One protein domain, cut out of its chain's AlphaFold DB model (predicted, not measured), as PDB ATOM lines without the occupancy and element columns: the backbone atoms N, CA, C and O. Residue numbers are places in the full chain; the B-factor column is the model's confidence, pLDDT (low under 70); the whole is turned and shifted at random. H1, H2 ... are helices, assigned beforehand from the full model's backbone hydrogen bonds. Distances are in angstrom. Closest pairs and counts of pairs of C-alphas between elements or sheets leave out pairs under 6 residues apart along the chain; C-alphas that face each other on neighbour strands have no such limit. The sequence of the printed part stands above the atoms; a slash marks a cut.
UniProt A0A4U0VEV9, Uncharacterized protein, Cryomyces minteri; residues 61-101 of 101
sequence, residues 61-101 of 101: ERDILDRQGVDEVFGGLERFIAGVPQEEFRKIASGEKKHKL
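AT A GLANCE: This is residues 61 to 101 of the 101 residues of an uncharacterized protein of Cryomyces minteri (UniProt A0A4U0VEV9). What shape do these atoms make? A long helix, H1, and a shorter one, H2, meet near their ends in a wide corner, and a tail, residues 94 to 101, folds back along H2. Residues 61 to 75 of H1 stick out. What is the make-up? The printed part has 41 residues with two named helices, H1 then H2, and no named strand: all helix. It is extended, with a radius of gyration of the C-alphas of 14.3 A and spans of 42 by 20 by 9 A.

IN THESE COORDINATES: Where is H1? Residues 61 to 81 run 30.2 A from C-alpha 61 at (17.597, 53.065, -29.144). Where is H2? Residues 84 to 93 run 14.4 A to C-alpha 93 at (-15.595, 43.846, -12.323).

HOW THE PARTS SIT: How do the helices stand? H1 and H2 are close but not clearly touching; their closest C-alphas, of Arg 79 and Pro 85, are 7.1 A apart. Their lines are only just about perpendicular, at 73 degrees. Which O i to N i+4 pairs are within hydrogen-bond range? Every one in H2 is, and 16 of 17 in H1.

THE WHOLE: Is anything cut? The printed part has no cut, and the link H1 to H2 is tight. Where is confidence low? Residues 98, 100 and 101 have pLDDT under 70.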
ATOM      1  N   GLU A  61      18.699  53.664 -29.909       95.94
ATOM      2  CA  GLU A  61      17.597  53.065 -29.144       95.94
ATOM      3  C   GLU A  61      16.753  52.100 -29.975       95.94
ATOM      4  O   GLU A  61      16.034  51.278 -29.416       95.94
ATOM      5  N   ARG A  62      16.796  52.213 -31.307       95.00
ATOM      6  CA  ARG A  62      15.831  51.547 -32.185       95.00
ATOM      7  C   ARG A  62      15.881  50.028 -32.063       95.00
ATOM      8  O   ARG A  62      14.859  49.420 -31.776       95.00
ATOM      9  N   ASP A  63      17.072  49.449 -32.159       93.38
ATOM     10  CA  ASP A  63      17.255  47.996 -32.067       93.38
ATOM     11  C   ASP A  63      16.902  47.461 -30.667       93.38
ATOM     12  O   ASP A  63      16.404  46.344 -30.520       93.38
ATOM     13  N   ILE A  64      17.135  48.272 -29.627       96.44
ATOM     14  CA  ILE A  64      16.804  47.928 -28.238       96.44
ATOM     15  C   ILE A  64      15.285  47.868 -28.067       96.44
ATOM     16  O   ILE A  64      14.768  46.892 -27.526       96.44
ATOM     17  N   LEU A  65      14.576  48.888 -28.555       96.50
ATOM     18  CA  LEU A  65      13.117  48.956 -28.489       96.50
ATOM     19  C   LEU A  65      12.458  47.865 -29.336       96.50
ATOM     20  O   LEU A  65      11.486  47.266 -28.886       96.50
ATOM     21  N   ASP A  66      13.002  47.567 -30.518       95.75
ATOM     22  CA  ASP A  66      12.483  46.507 -31.388       95.75
ATOM     23  C   ASP A  66      12.593  45.135 -30.705       95.75
ATOM     24  O   ASP A  66      11.630  44.364 -30.688       95.75
ATOM     25  N   ARG A  67      13.732  44.845 -30.063       96.12
ATOM     26  CA  ARG A  67      13.909  43.618 -29.274       96.12
ATOM     27  C   ARG A  67      12.971  43.569 -28.069       96.12
ATOM     28  O   ARG A  67      12.311  42.556 -27.856       96.12
ATOM     29  N   GLN A  68      12.900  44.657 -27.304       97.19
ATOM     30  CA  GLN A  68      12.024  44.742 -26.138       97.19
ATOM     31  C   GLN A  68      10.557  44.527 -26.527       97.19
ATOM     32  O   GLN A  68       9.849  43.810 -25.829       97.19
ATOM     33  N   GLY A  69      10.115  45.073 -27.662       96.81
ATOM     34  CA  GLY A  69       8.756  44.871 -28.160       96.81
ATOM     35  C   GLY A  69       8.430  43.398 -28.417       96.81
ATOM     36  O   GLY A  69       7.339  42.945 -28.079       96.81
ATOM     37  N   VAL A  70       9.377  42.624 -28.957       96.88
ATOM     38  CA  VAL A  70       9.211  41.171 -29.131       96.88
ATOM     39  C   VAL A  70       9.102  40.473 -27.775       96.88
ATOM     40  O   VAL A  70       8.151  39.721 -27.549       96.88
ATOM     41  N   ASP A  71      10.036  40.754 -26.865       97.56
ATOM     42  CA  ASP A  71      10.082  40.128 -25.540       97.56
ATOM     43  C   ASP A  71       8.803  40.424 -24.726       97.56
ATOM     44  O   ASP A  71       8.235  39.527 -24.096       97.56
ATOM     45  N   GLU A  72       8.289  41.657 -24.786       97.06
ATOM     46  CA  GLU A  72       7.050  42.074 -24.117       97.06
ATOM     47  C   GLU A  72       5.809  41.376 -24.682       97.06
ATOM     48  O   GLU A  72       4.935  40.959 -23.917       97.06
ATOM     49  N   VAL A  73       5.726  41.212 -26.006       96.50
ATOM     50  CA  VAL A  73       4.590  40.536 -26.648       96.50
ATOM     51  C   VAL A  73       4.547  39.060 -26.263       96.50
ATOM     52  O   VAL A  73       3.485  38.569 -25.872       96.50
ATOM     53  N   PHE A  74       5.677  38.351 -26.327       96.44
ATOM     54  CA  PHE A  74       5.718  36.930 -25.970       96.44
ATOM     55  C   PHE A  74       5.525  36.709 -24.468       96.44
ATOM     56  O   PHE A  74       4.707  35.873 -24.079       96.44
ATOM     57  N   GLY A  75       6.173  37.512 -23.617       95.81
ATOM     58  CA  GLY A  75       5.951  37.455 -22.171       95.81
ATOM     59  C   GLY A  75       4.504  37.783 -21.785       95.81
ATOM     60  O   GLY A  75       3.932  37.159 -20.889       95.81
ATOM     61  N   GLY A  76       3.871  38.724 -22.493       94.56
ATOM     62  CA  GLY A  76       2.447  39.015 -22.358       94.56
ATOM     63  C   GLY A  76       1.575  37.823 -22.757       94.56
ATOM     64  O   GLY A  76       0.699  37.422 -21.989       94.56
ATOM     65  N   LEU A  77       1.833  37.221 -23.921       95.50
ATOM     66  CA  LEU A  77       1.079  36.077 -24.440       95.50
ATOM     67  C   LEU A  77       1.060  34.898 -23.457       95.50
ATOM     68  O   LEU A  77      -0.007  34.336 -23.209       95.50
ATOM     69  N   GLU A  78       2.195  34.560 -22.846       95.38
ATOM     70  CA  GLU A  78       2.274  33.500 -21.829       95.38
ATOM     71  C   GLU A  78       1.322  33.755 -20.650       95.38
ATOM     72  O   GLU A  78       0.609  32.853 -20.202       95.38
ATOM     73  N   ARG A  79       1.245  35.006 -20.174       93.44
ATOM     74  CA  ARG A  79       0.324  35.397 -19.094       93.44
ATOM     75  C   ARG A  79      -1.136  35.318 -19.520       93.44
ATOM     76  O   ARG A  79      -1.973  34.914 -18.714       93.44
ATOM     77  N   PHE A  80      -1.439  35.681 -20.765       91.31
ATOM     78  CA  PHE A  80      -2.786  35.572 -21.325       91.31
ATOM     79  C   PHE A  80      -3.243  34.118 -21.467       91.31
ATOM     80  O   PHE A  80      -4.391  33.822 -21.135       91.31
ATOM     81  N   ILE A  81      -2.358  33.219 -21.911       94.69
ATOM     82  CA  ILE A  81      -2.627  31.774 -21.989       94.69
ATOM     83  C   ILE A  81      -2.887  31.203 -20.592       94.69
ATOM     84  O   ILE A  81      -3.810  30.413 -20.412       94.69
ATOM     85  N   ALA A  82      -2.132  31.653 -19.588       94.31
ATOM     86  CA  ALA A  82      -2.338  31.266 -18.196       94.31
ATOM     87  C   ALA A  82      -3.650  31.799 -17.578       94.31
ATOM     88  O   ALA A  82      -3.939  31.494 -16.424       94.31
ATOM     89  N   GLY A  83      -4.441  32.605 -18.299       92.94
ATOM     90  CA  GLY A  83      -5.742  33.104 -17.835       92.94
ATOM     91  C   GLY A  83      -5.672  34.194 -16.757       92.94
ATOM     92  O   GLY A  83      -6.710  34.645 -16.266       92.94
ATOM     93  N   VAL A  84      -4.462  34.629 -16.384       91.94
ATOM     94  CA  VAL A  84      -4.236  35.537 -15.251       91.94
ATOM     95  C   VAL A  84      -4.916  36.896 -15.465       91.94
ATOM     96  O   VAL A  84      -5.655  37.324 -14.576       91.94
ATOM     97  N   PRO A  85      -4.759  37.584 -16.618       90.38
ATOM     98  CA  PRO A  85      -5.459  38.845 -16.849       90.38
ATOM     99  C   PRO A  85      -6.983  38.716 -16.737       90.38
ATOM    100  O   PRO A  85      -7.627  39.564 -16.129       90.38
ATOM    101  N   GLN A  86      -7.567  37.653 -17.292       92.44
ATOM    102  CA  GLN A  86      -9.011  37.419 -17.320       92.44
ATOM    103  C   GLN A  86      -9.567  37.259 -15.901       92.44
ATOM    104  O   GLN A  86     -10.610  37.830 -15.575       92.44
ATOM    105  N   GLU A  87      -8.853  36.530 -15.042       92.31
ATOM    106  CA  GLU A  87      -9.224  36.369 -13.640       92.31
ATOM    107  C   GLU A  87      -9.145  37.696 -12.872       92.31
ATOM    108  O   GLU A  87     -10.078  38.054 -12.149       92.31
ATOM    109  N   GLU A  88      -8.073  38.465 -13.064       90.88
ATOM    110  CA  GLU A  88      -7.898  39.752 -12.390       90.88
ATOM    111  C   GLU A  88      -8.918  40.798 -12.862       90.88
ATOM    112  O   GLU A  88      -9.486  41.523 -12.041       90.88
ATOM    113  N   PHE A  89      -9.250  40.829 -14.157       88.31
ATOM    114  CA  PHE A  89     -10.333  41.666 -14.678       88.31
ATOM    115  C   PHE A  89     -11.701  41.256 -14.125       88.31
ATOM    116  O   PHE A  89     -12.501  42.136 -13.795       88.31
ATOM    117  N   ARG A  90     -11.963  39.951 -13.952       91.81
ATOM    118  CA  ARG A  90     -13.194  39.459 -13.311       91.81
ATOM    119  C   ARG A  90     -13.313  39.970 -11.875       91.81
ATOM    120  O   ARG A  90     -14.370  40.482 -11.522       91.81
ATOM    121  N   LYS A  91     -12.237  39.893 -11.081       90.19
ATOM    122  CA  LYS A  91     -12.208  40.387  -9.690       90.19
ATOM    123  C   LYS A  91     -12.440  41.896  -9.596       90.19
ATOM    124  O   LYS A  91     -13.083  42.369  -8.662       90.19
ATOM    125  N   ILE A  92     -11.928  42.667 -10.557       87.81
ATOM    126  CA  ILE A  92     -12.175  44.117 -10.624       87.81
ATOM    127  C   ILE A  92     -13.645  44.393 -10.938       87.81
ATOM    128  O   ILE A  92     -14.273  45.217 -10.278       87.81
ATOM    129  N   ALA A  93     -14.202  43.688 -11.926       87.75
ATOM    130  CA  ALA A  93     -15.595  43.846 -12.323       87.75
ATOM    131  C   ALA A  93     -16.577  43.413 -11.219       87.75
ATOM    132  O   ALA A  93     -17.608  44.059 -11.045       87.75
ATOM    133  N   SER A  94     -16.254  42.365 -10.451       89.69
ATOM    134  CA  SER A  94     -17.067  41.904  -9.317       89.69
ATOM    135  C   SER A  94     -16.874  42.729  -8.041       89.69
ATOM    136  O   SER A  94     -17.608  42.539  -7.073       89.69
ATOM    137  N   GLY A  95     -15.907  43.653  -8.013       85.31
ATOM    138  CA  GLY A  95     -15.583  44.459  -6.835       85.31
ATOM    139  C   GLY A  95     -14.783  43.717  -5.757       85.31
ATOM    140  O   GLY A  95     -14.416  44.332  -4.754       85.31
ATOM    141  N   GLU A  96     -14.446  42.439  -5.974       84.12
ATOM    142  CA  GLU A  96     -13.507  41.656  -5.150       84.12
ATOM    143  C   GLU A  96     -12.116  42.306  -5.102       84.12
ATOM    144  O   GLU A  96     -11.353  42.111  -4.155       84.12
ATOM    145  N   LYS A  97     -11.800  43.128  -6.106       79.44
ATOM    146  CA  LYS A  97     -10.567  43.896  -6.193       79.44
ATOM    147  C   LYS A  97     -10.858  45.350  -6.561       79.44
ATOM    148  O   LYS A  97     -11.381  45.648  -7.628       79.44
ATOM    149  N   LYS A  98     -10.483  46.286  -5.683       69.12
ATOM    150  CA  LYS A  98     -10.746  47.730  -5.870       69.12
ATOM    151  C   LYS A  98      -9.778  48.433  -6.829       69.12
ATOM    152  O   LYS A  98     -10.068  49.538  -7.283       69.12
ATOM    153  N   HIS A  99      -8.630  47.826  -7.131       74.19
ATOM    154  CA  HIS A  99      -7.583  48.428  -7.958       74.19
ATOM    155  C   HIS A  99      -7.198  47.516  -9.123       74.19
ATOM    156  O   HIS A  99      -7.267  46.296  -9.022       74.19
ATOM    157  N   LYS A 100      -6.778  48.125 -10.239       60.56
ATOM    158  CA  LYS A 100      -6.479  47.418 -11.495       60.56
ATOM    159  C   LYS A 100      -5.235  46.510 -11.448       60.56
ATOM    160  O   LYS A 100      -4.943  45.861 -12.445       60.56
ATOM    161  N   LEU A 101      -4.523  46.466 -10.317       58.69
ATOM    162  CA  LEU A 101      -3.302  45.688 -10.086       58.69
ATOM    163  C   LEU A 101      -3.378  44.891  -8.802       58.69
ATOM    164  O   LEU A 101      -3.992  45.392  -7.836       58.69
TER     165      LEU A 101